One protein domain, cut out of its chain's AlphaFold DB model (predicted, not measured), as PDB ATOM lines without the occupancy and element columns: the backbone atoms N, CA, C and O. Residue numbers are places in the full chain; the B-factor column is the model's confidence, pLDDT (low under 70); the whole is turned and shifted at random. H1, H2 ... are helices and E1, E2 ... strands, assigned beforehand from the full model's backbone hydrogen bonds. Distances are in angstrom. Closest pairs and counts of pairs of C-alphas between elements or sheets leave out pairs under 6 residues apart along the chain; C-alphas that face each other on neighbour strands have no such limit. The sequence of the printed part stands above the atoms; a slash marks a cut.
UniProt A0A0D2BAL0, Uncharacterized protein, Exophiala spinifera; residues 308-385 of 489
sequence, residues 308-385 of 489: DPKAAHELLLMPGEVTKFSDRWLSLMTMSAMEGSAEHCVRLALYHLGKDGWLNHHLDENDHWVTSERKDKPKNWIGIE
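Overview. This is residues 308 to 385 of the 489 residues of an uncharacterized protein of Exophiala spinifera (UniProt A0A0D2BAL0). H3 lies in the middle of an elongated body; the last residues of H2 meet the first residues of H3 at a corner, and H1 packs on H2 beyond, while the small hairpin E1 E2 and the short H4 lie on opposite sides of H3. The 78 residues, mostly helix in class, run H1 H2 H3 E1 E2 H4, E1 and E2 antiparallel. The whole is compact, radius of gyration of the C-alphas 12.9 A, spanning 39 by 25 by 18 A.

Along the chain. H1, residues 309 to 317, begins at C-alpha (46.895, -6.486, 160.185). H2 is 327 to 338, 16.4 A; H3 342 to 356, 20.8 A; E1 361 to 363; E2 369 to 371. H4, 382 to 385, ends at C-alpha (58.021, -5.608, 176.134).

Arrangement. H1 touches H2, closest C-alphas Pro 309 and Ser 336, 4.6 A, at a steep tilt of 51 degrees. H3 touches H2 with residues 343 to 348 alone, closest C-alphas His 344 and Ala 337, 5.1 A. In the hairpin, N 370 and O 362 are 2.8 A apart. H3 touches H4, closest C-alphas Ala 349 and Gly 383, 4.1 A. In H1, H2 and H3 every O i to N i+4 pair is within hydrogen-bond range.

Size, cuts and confidence. The printed part has no cut and no long link. Residues 372 to 377 have pLDDT under 70.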
ATOM      1  N   ASP A 308      42.247  -6.912 159.138       88.19
ATOM      2  CA  ASP A 308      43.494  -7.469 158.646       88.19
ATOM      3  C   ASP A 308      44.685  -6.611 159.111       88.19
ATOM      4  O   ASP A 308      44.717  -5.406 158.834       88.19
ATOM      5  N   PRO A 309      45.679  -7.194 159.804       88.62
ATOM      6  CA  PRO A 309      46.895  -6.486 160.185       88.62
ATOM      7  C   PRO A 309      47.694  -5.894 159.018       88.62
ATOM      8  O   PRO A 309      48.328  -4.852 159.192       88.62
ATOM      9  N   LYS A 310      47.663  -6.519 157.835       89.50
ATOM     10  CA  LYS A 310      48.328  -5.987 156.638       89.50
ATOM     11  C   LYS A 310      47.637  -4.722 156.153       89.50
ATOM     12  O   LYS A 310      48.307  -3.731 155.908       89.50
ATOM     13  N   ALA A 311      46.305  -4.702 156.130       92.38
ATOM     14  CA  ALA A 311      45.563  -3.484 155.810       92.38
ATOM     15  C   ALA A 311      45.838  -2.363 156.824       92.38
ATOM     16  O   ALA A 311      45.865  -1.192 156.460       92.38
ATOM     17  N   ALA A 312      46.054  -2.710 158.099       92.75
ATOM     18  CA  ALA A 312      46.434  -1.731 159.112       92.75
ATOM     19  C   ALA A 312      47.813  -1.116 158.834       92.75
ATOM     20  O   ALA A 312      47.968   0.085 159.036       92.75
ATOM     21  N   HIS A 313      48.777  -1.910 158.351       90.94
ATOM     22  CA  HIS A 313      50.073  -1.406 157.891       90.94
ATOM     23  C   HIS A 313      49.907  -0.442 156.712       90.94
ATOM     24  O   HIS A 313      50.326   0.704 156.822       90.94
ATOM     25  N   GLU A 314      49.210  -0.857 155.653       91.62
ATOM     26  CA  GLU A 314      48.978  -0.003 154.477       91.62
ATOM     27  C   GLU A 314      48.279   1.315 154.854       91.62
ATOM     28  O   GLU A 314      48.686   2.396 154.434       91.62
ATOM     29  N   LEU A 315      47.270   1.264 155.734       93.81
ATOM     30  CA  LEU A 315      46.545   2.458 156.176       93.81
ATOM     31  C   LEU A 315      47.427   3.441 156.967       93.81
ATOM     32  O   LEU A 315      47.158   4.640 156.958       93.81
ATOM     33  N   LEU A 316      48.449   2.951 157.673       91.06
ATOM     34  CA  LEU A 316      49.406   3.795 158.396       91.06
ATOM     35  C   LEU A 316      50.369   4.529 157.453       91.06
ATOM     36  O   LEU A 316      50.872   5.586 157.830       91.06
ATOM     37  N   LEU A 317      50.607   3.991 156.254       88.94
ATOM     38  CA  LEU A 317      51.449   4.610 155.226       88.94
ATOM     39  C   LEU A 317      50.707   5.700 154.436       88.94
ATOM     40  O   LEU A 317      51.341   6.580 153.855       88.94
ATOM     41  N   MET A 318      49.371   5.672 154.430       89.50
ATOM     42  CA  MET A 318      48.554   6.640 153.696       89.50
ATOM     43  C   MET A 318      48.657   8.059 154.296       89.50
ATOM     44  O   MET A 318      48.296   8.270 155.462       89.50
ATOM     45  N   PRO A 319      49.073   9.071 153.509       85.38
ATOM     46  CA  PRO A 319      49.180  10.445 153.989       85.38
ATOM     47  C   PRO A 319      47.837  11.003 154.477       85.38
ATOM     48  O   PRO A 319      46.828  10.937 153.779       85.38
ATOM     49  N   GLY A 320      47.823  11.592 155.675       85.00
ATOM     50  CA  GLY A 320      46.653  12.295 156.217       85.00
ATOM     51  C   GLY A 320      45.499  11.409 156.712       85.00
ATOM     52  O   GLY A 320      44.546  11.939 157.280       85.00
ATOM     53  N   GLU A 321      45.572  10.081 156.571       89.69
ATOM     54  CA  GLU A 321      44.514   9.162 157.031       89.69
ATOM     55  C   GLU A 321      44.514   8.932 158.549       89.69
ATOM     56  O   GLU A 321      43.462   8.697 159.162       89.69
ATOM     57  N   VAL A 322      45.699   8.961 159.165       89.69
ATOM     58  CA  VAL A 322      45.890   8.618 160.576       89.69
ATOM     59  C   VAL A 322      46.776   9.654 161.256       89.69
ATOM     60  O   VAL A 322      47.968   9.757 160.985       89.69
ATOM     61  N   THR A 323      46.206  10.393 162.205       89.19
ATOM     62  CA  THR A 323      46.971  11.282 163.089       89.19
ATOM     63  C   THR A 323      47.870  10.448 164.003       89.19
ATOM     64  O   THR A 323      47.359   9.597 164.744       89.19
ATOM     65  N   LYS A 324      49.189  10.677 163.971       86.88
ATOM     66  CA  LYS A 324      50.160   9.952 164.807       86.88
ATOM     67  C   LYS A 324      49.830  10.101 166.294       86.88
ATOM     68  O   LYS A 324      49.270  11.107 166.719       86.88
ATOM     69  N   PHE A 325      50.119   9.061 167.072       85.06
ATOM     70  CA  PHE A 325      49.856   8.978 168.522       85.06
ATOM     71  C   PHE A 325      48.391   9.095 168.974       85.06
ATOM     72  O   PHE A 325      48.121   9.018 170.174       85.06
ATOM     73  N   SER A 326      47.435   9.207 168.048       90.06
ATOM     74  CA  SER A 326      46.009   9.061 168.351       90.06
ATOM     75  C   SER A 326      45.661   7.626 168.770       90.06
ATOM     76  O   SER A 326      46.378   6.674 168.451       90.06
ATOM     77  N   ASP A 327      44.503   7.434 169.407       92.25
ATOM     78  CA  ASP A 327      43.999   6.090 169.739       92.25
ATOM     79  C   ASP A 327      43.863   5.198 168.492       92.25
ATOM     80  O   ASP A 327      44.121   3.993 168.542       92.25
ATOM     81  N   ARG A 328      43.510   5.795 167.343       92.69
ATOM     82  CA  ARG A 328      43.442   5.085 166.060       92.69
ATOM     83  C   ARG A 328      44.828   4.642 165.597       92.69
ATOM     84  O   ARG A 328      44.970   3.492 165.194       92.69
ATOM     85  N   TRP A 329      45.835   5.512 165.691       93.56
ATOM     86  CA  TRP A 329      47.224   5.160 165.380       93.56
ATOM     87  C   TRP A 329      47.714   4.008 166.257       93.56
ATOM     88  O   TRP A 329      48.184   3.005 165.731       93.56
ATOM     89  N   LEU A 330      47.501   4.086 167.576       93.31
ATOM     90  CA  LEU A 330      47.895   3.028 168.513       93.31
ATOM     91  C   LEU A 330      47.231   1.690 168.190       93.31
ATOM     92  O   LEU A 330      47.897   0.654 168.203       93.31
ATOM     93  N   SER A 331      45.934   1.703 167.876       94.25
ATOM     94  CA  SER A 331      45.201   0.495 167.500       94.25
ATOM     95  C   SER A 331      45.773  -0.149 166.235       94.25
ATOM     96  O   SER A 331      45.984  -1.360 166.217       94.25
ATOM     97  N   LEU A 332      46.030   0.637 165.185       93.50
ATOM     98  CA  LEU A 332      46.544   0.128 163.908       93.50
ATOM     99  C   LEU A 332      47.987  -0.368 164.035       93.50
ATOM    100  O   LEU A 332      48.304  -1.462 163.566       93.50
ATOM    101  N   MET A 333      48.830   0.391 164.737       93.19
ATOM    102  CA  MET A 333      50.207   0.003 165.038       93.19
ATOM    103  C   MET A 333      50.239  -1.312 165.805       93.19
ATOM    104  O   MET A 333      50.996  -2.206 165.448       93.19
ATOM    105  N   THR A 334      49.376  -1.467 166.816       93.25
ATOM    106  CA  THR A 334      49.280  -2.707 167.601       93.25
ATOM    107  C   THR A 334      48.849  -3.880 166.729       93.25
ATOM    108  O   THR A 334      49.467  -4.936 166.795       93.25
ATOM    109  N   MET A 335      47.826  -3.703 165.883       91.31
ATOM    110  CA  MET A 335      47.385  -4.753 164.958       91.31
ATOM    111  C   MET A 335      48.529  -5.215 164.056       91.31
ATOM    112  O   MET A 335      48.781  -6.412 163.960       91.31
ATOM    113  N   SER A 336      49.243  -4.279 163.434       90.12
ATOM    114  CA  SER A 336      50.340  -4.604 162.524       90.12
ATOM    115  C   SER A 336      51.571  -5.177 163.248       90.12
ATOM    116  O   SER A 336      52.184  -6.130 162.768       90.12
ATOM    117  N   ALA A 337      51.901  -4.674 164.439       91.00
ATOM    118  CA  ALA A 337      52.958  -5.222 165.287       91.00
ATOM    119  C   ALA A 337      52.665  -6.675 165.703       91.00
ATOM    120  O   ALA A 337      53.556  -7.521 165.669       91.00
ATOM    121  N   MET A 338      51.407  -6.999 166.019       86.88
ATOM    122  CA  MET A 338      50.985  -8.365 166.356       86.88
ATOM    123  C   MET A 338      51.109  -9.364 165.194       86.88
ATOM    124  O   MET A 338      51.194 -10.564 165.450       86.88
ATOM    125  N   GLU A 339      51.138  -8.895 163.944       84.56
ATOM    126  CA  GLU A 339      51.413  -9.729 162.760       84.56
ATOM    127  C   GLU A 339      52.918  -9.953 162.535       84.56
ATOM    128  O   GLU A 339      53.311 -10.736 161.674       84.56
ATOM    129  N   GLY A 340      53.773  -9.308 163.336       85.56
ATOM    130  CA  GLY A 340      55.222  -9.490 163.301       85.56
ATOM    131  C   GLY A 340      55.998  -8.344 162.654       85.56
ATOM    132  O   GLY A 340      57.162  -8.537 162.311       85.56
ATOM    133  N   SER A 341      55.407  -7.153 162.489       87.81
ATOM    134  CA  SER A 341      56.170  -5.974 162.048       87.81
ATOM    135  C   SER A 341      57.123  -5.502 163.152       87.81
ATOM    136  O   SER A 341      56.701  -4.873 164.129       87.81
ATOM    137  N   ALA A 342      58.417  -5.798 162.991       86.88
ATOM    138  CA  ALA A 342      59.464  -5.364 163.916       86.88
ATOM    139  C   ALA A 342      59.548  -3.829 163.995       86.88
ATOM    140  O   ALA A 342      59.639  -3.281 165.092       86.88
ATOM    141  N   GLU A 343      59.409  -3.133 162.862       87.19
ATOM    142  CA  GLU A 343      59.361  -1.666 162.798       87.19
ATOM    143  C   GLU A 343      58.237  -1.096 163.672       87.19
ATOM    144  O   GLU A 343      58.456  -0.203 164.496       87.19
ATOM    145  N   HIS A 344      57.021  -1.625 163.531       90.88
ATOM    146  CA  HIS A 344      55.891  -1.133 164.309       90.88
ATOM    147  C   HIS A 344      56.011  -1.482 165.795       90.88
ATOM    148  O   HIS A 344      55.600  -0.679 166.635       90.88
ATOM    149  N   CYS A 345      56.640  -2.615 166.132       91.88
ATOM    150  CA  CYS A 345      57.010  -2.932 167.511       91.88
ATOM    151  C   CYS A 345      57.975  -1.881 168.085       91.88
ATOM    152  O   CYS A 345      57.736  -1.391 169.187       91.88
ATOM    153  N   VAL A 346      59.013  -1.470 167.338       89.81
ATOM    154  CA  VAL A 346      59.925  -0.393 167.771       89.81
ATOM    155  C   VAL A 346      59.140   0.893 168.008       89.81
ATOM    156  O   VAL A 346      59.190   1.434 169.106       89.81
ATOM    157  N   ARG A 347      58.362   1.374 167.031       88.88
ATOM    158  CA  ARG A 347      57.605   2.634 167.168       88.88
ATOM    159  C   ARG A 347      56.623   2.615 168.354       88.88
ATOM    160  O   ARG A 347      56.513   3.613 169.068       88.88
ATOM    161  N   LEU A 348      55.946   1.489 168.608       91.75
ATOM    162  CA  LEU A 348      55.106   1.306 169.802       91.75
ATOM    163  C   LEU A 348      55.920   1.343 171.094       91.75
ATOM    164  O   LEU A 348      55.484   1.966 172.065       91.75
ATOM    165  N   ALA A 349      57.095   0.710 171.106       91.62
ATOM    166  CA  ALA A 349      58.005   0.792 172.234       91.62
ATOM    167  C   ALA A 349      58.366   2.245 172.537       91.62
ATOM    168  O   ALA A 349      58.157   2.681 173.665       91.62
ATOM    169  N   LEU A 350      58.807   3.024 171.542       87.62
ATOM    170  CA  LEU A 350      59.224   4.418 171.761       87.62
ATOM    171  C   LEU A 350      58.081   5.261 172.339       87.62
ATOM    172  O   LEU A 350      58.281   5.997 173.306       87.62
ATOM    173  N   TYR A 351      56.868   5.097 171.799       87.88
ATOM    174  CA  TYR A 351      55.679   5.774 172.311       87.88
ATOM    175  C   TYR A 351      55.435   5.469 173.795       87.88
ATOM    176  O   TYR A 351      55.266   6.384 174.608       87.88
ATOM    177  N   HIS A 352      55.415   4.186 174.166       89.75
ATOM    178  CA  HIS A 352      55.140   3.775 175.540       89.75
ATOM    179  C   HIS A 352      56.277   4.148 176.494       89.75
ATOM    180  O   HIS A 352      56.012   4.633 177.592       89.75
ATOM    181  N   LEU A 353      57.531   3.996 176.066       88.38
ATOM    182  CA  LEU A 353      58.703   4.366 176.854       88.38
ATOM    183  C   LEU A 353      58.709   5.868 177.178       88.38
ATOM    184  O   LEU A 353      58.867   6.234 178.344       88.38
ATOM    185  N   GLY A 354      58.437   6.732 176.194       83.56
ATOM    186  CA  GLY A 354      58.296   8.174 176.418       83.56
ATOM    187  C   GLY A 354      57.118   8.513 177.339       83.56
ATOM    188  O   GLY A 354      57.277   9.178 178.365       83.56
ATOM    189  N   LYS A 355      55.925   7.982 177.041       84.69
ATOM    190  CA  LYS A 355      54.699   8.226 177.824       84.69
ATOM    191  C   LYS A 355      54.833   7.813 179.295       84.69
ATOM    192  O   LYS A 355      54.389   8.534 180.204       84.69
ATOM    193  N   ASP A 356      55.450   6.660 179.534       85.94
ATOM    194  CA  ASP A 356      55.581   6.063 180.861       85.94
ATOM    195  C   ASP A 356      56.791   6.589 181.645       85.94
ATOM    196  O   ASP A 356      56.898   6.299 182.837       85.94
ATOM    197  N   GLY A 357      57.609   7.459 181.035       82.44
ATOM    198  CA  GLY A 357      58.707   8.177 181.687       82.44
ATOM    199  C   GLY A 357      60.022   7.403 181.748       82.44
ATOM    200  O   GLY A 357      60.830   7.663 182.635       82.44
ATOM    201  N   TRP A 358      60.230   6.444 180.844       85.06
ATOM    202  CA  TRP A 358      61.504   5.732 180.713       85.06
ATOM    203  C   TRP A 358      62.586   6.585 180.050       85.06
ATOM    204  O   TRP A 358      63.759   6.444 180.392       85.06
ATOM    205  N   LEU A 359      62.185   7.467 179.133       81.06
ATOM    206  CA  LEU A 359      63.076   8.281 178.308       81.06
ATOM    207  C   LEU A 359      62.941   9.765 178.644       81.06
ATOM    208  O   LEU A 359      61.877  10.226 179.067       81.06
ATOM    209  N   ASN A 360      64.019  10.507 178.412       74.00
ATOM    210  CA  ASN A 360      64.061  11.967 178.505       74.00
ATOM    211  C   ASN A 360      63.620  12.636 177.203       74.00
ATOM    212  O   ASN A 360      63.451  13.852 177.168       74.00
ATOM    213  N   HIS A 361      63.434  11.854 176.141       75.62
ATOM    214  CA  HIS A 361      62.977  12.314 174.840       75.62
ATOM    215  C   HIS A 361      61.898  11.381 174.287       75.62
ATOM    216  O   HIS A 361      61.877  10.183 174.570       75.62
ATOM    217  N   HIS A 362      60.997  11.926 173.480       75.31
ATOM    218  CA  HIS A 362      60.018  11.151 172.721       75.31
ATOM    219  C   HIS A 362      59.772  11.799 171.358       75.31
ATOM    220  O   HIS A 362      60.124  12.958 171.151       75.31
ATOM    221  N   LEU A 363      59.177  11.037 170.443       75.62
ATOM    222  CA  LEU A 363      58.735  11.550 169.151       75.62
ATOM    223  C   LEU A 363      57.392  12.275 169.310       75.62
ATOM    224  O   LEU A 363      56.467  11.727 169.916       75.62
ATOM    225  N   ASP A 364      57.296  13.489 168.771       76.56
ATOM    226  CA  ASP A 364      56.031  14.204 168.593       76.56
ATOM    227  C   ASP A 364      55.304  13.751 167.319       76.56
ATOM    228  O   ASP A 364      55.836  12.977 166.528       76.56
ATOM    229  N   GLU A 365      54.089  14.258 167.091       75.75
ATOM    230  CA  GLU A 365      53.237  13.933 165.932       75.75
ATOM    231  C   GLU A 365      53.875  14.163 164.548       75.75
ATOM    232  O   GLU A 365      53.368  13.646 163.550       75.75
ATOM    233  N   ASN A 366      54.998  14.879 164.486       77.56
ATOM    234  CA  ASN A 366      55.771  15.142 163.278       77.56
ATOM    235  C   ASN A 366      57.044  14.277 163.192       77.56
ATOM    236  O   ASN A 366      57.871  14.505 162.318       77.56
ATOM    237  N   ASP A 367      57.183  13.268 164.059       72.75
ATOM    238  CA  ASP A 367      58.398  12.468 164.267       72.75
ATOM    239  C   ASP A 367      59.625  13.318 164.669       72.75
ATOM    240  O   ASP A 367      60.769  12.937 164.419       72.75
ATOM    241  N   HIS A 368      59.420  14.455 165.340       76.38
ATOM    242  CA  HIS A 368      60.518  15.221 165.926       76.38
ATOM    243  C   HIS A 368      60.800  14.786 167.361       76.38
ATOM    244  O   HIS A 368      59.891  14.558 168.158       76.38
ATOM    245  N   TRP A 369      62.082  14.731 167.714       73.25
ATOM    246  CA  TRP A 369      62.510  14.489 169.086       73.25
ATOM    247  C   TRP A 369      62.222  15.699 169.971       73.25
ATOM    248  O   TRP A 369      62.750  16.788 169.746       73.25
ATOM    249  N   VAL A 370      61.431  15.486 171.021       77.62
ATOM    250  CA  VAL A 370      61.096  16.504 172.016       77.62
ATOM    251  C   VAL A 370      61.519  16.032 173.398       77.62
ATOM    252  O   VAL A 370      61.267  14.893 173.794       77.62
ATOM    253  N   THR A 371      62.169  16.920 174.146       77.81
ATOM    254  CA  THR A 371      62.562  16.674 175.535       77.81
ATOM    255  C   THR A 371      61.331  16.592 176.437       77.81
ATOM    256  O   THR A 371      60.470  17.469 176.418       77.81
ATOM    257  N   SER A 372      61.267  15.552 177.259       68.25
ATOM    258  CA  SER A 372      60.264  15.344 178.297       68.25
ATOM    259  C   SER A 372      60.919  15.317 179.672       68.25
ATOM    260  O   SER A 372      61.984  14.729 179.852       68.25
ATOM    261  N   GLU A 373      60.265  15.918 180.665       62.28
ATOM    262  CA  GLU A 373      60.727  15.836 182.051       62.28
ATOM    263  C   GLU A 373      60.709  14.377 182.527       62.28
ATOM    264  O   GLU A 373      59.666  13.707 182.516       62.28
ATOM    265  N   ARG A 374      61.882  13.880 182.937       58.44
ATOM    266  CA  ARG A 374      62.037  12.525 183.464       58.44
ATOM    267  C   ARG A 374      61.188  12.392 184.723       58.44
ATOM    268  O   ARG A 374      61.305  13.190 185.651       58.44
ATOM    269  N   LYS A 375      60.330  11.376 184.767       62.47
ATOM    270  CA  LYS A 375      59.620  11.025 186.002       62.47
ATOM    271  C   LYS A 375      60.587  10.271 186.907       62.47
ATOM    272  O   LYS A 375      61.334   9.432 186.421       62.47
ATOM    273  N   ASP A 376      60.501  10.499 188.218       57.91
ATOM    274  CA  ASP A 376      61.379   9.840 189.200       57.91
ATOM    275  C   ASP A 376      61.313   8.305 189.144       57.91
ATOM    276  O   ASP A 376      62.252   7.634 189.571       57.91
ATOM    277  N   LYS A 377      60.206   7.733 188.633       67.44
ATOM    278  CA  LYS A 377      60.063   6.296 188.356       67.44
ATOM    279  C   LYS A 377      59.194   6.028 187.120       67.44
ATOM    280  O   LYS A 377      58.111   6.621 187.014       67.44
ATOM    281  N   PRO A 378      59.599   5.099 186.236       76.38
ATOM    282  CA  PRO A 378      58.769   4.666 185.123       76.38
ATOM    283  C   PRO A 378      57.503   3.949 185.607       76.38
ATOM    284  O   PRO A 378      57.506   3.244 186.620       76.38
ATOM    285  N   LYS A 379      56.389   4.142 184.891       74.31
ATOM    286  CA  LYS A 379      55.060   3.680 185.336       74.31
ATOM    287  C   LYS A 379      54.702   2.252 184.915       74.31
ATOM    288  O   LYS A 379      53.893   1.623 185.595       74.31
ATOM    289  N   ASN A 380      55.221   1.766 183.785       85.56
ATOM    290  CA  ASN A 380      54.758   0.525 183.152       85.56
ATOM    291  C   ASN A 380      55.816  -0.083 182.214       85.56
ATOM    292  O   ASN A 380      56.588   0.651 181.619       85.56
ATOM    293  N   TRP A 381      55.817  -1.403 182.040       90.19
ATOM    294  CA  TRP A 381      56.782  -2.170 181.242       90.19
ATOM    295  C   TRP A 381      56.376  -2.392 179.780       90.19
ATOM    296  O   TRP A 381      57.166  -2.939 179.021       90.19
ATOM    297  N   ILE A 382      55.192  -1.943 179.348       91.56
ATOM    298  CA  ILE A 382      54.697  -2.168 177.972       91.56
ATOM    299  C   ILE A 382      55.727  -1.750 176.909       91.56
ATOM    300  O   ILE A 382      55.936  -2.467 175.934       91.56
ATOM    301  N   GLY A 383      56.401  -0.610 177.094       91.00
ATOM    302  CA  GLY A 383      57.432  -0.158 176.157       91.00
ATOM    303  C   GLY A 383      58.665  -1.073 176.099       91.00
ATOM    304  O   GLY A 383      59.205  -1.301 175.022       91.00
ATOM    305  N   ILE A 384      59.062  -1.650 177.238       92.19
ATOM    306  CA  ILE A 384      60.155  -2.632 177.348       92.19
ATOM    307  C   ILE A 384      59.766  -3.926 176.619       92.19
ATOM    308  O   ILE A 384      60.560  -4.462 175.852       92.19
ATOM    309  N   GLU A 385      58.527  -4.397 176.796       93.00
ATOM    310  CA  GLU A 385      58.021  -5.608 176.134       93.00
ATOM    311  C   GLU A 385      57.995  -5.466 174.605       93.00
ATOM    312  O   GLU A 385      58.456  -6.363 173.897       93.00
TER     313      GLU A 385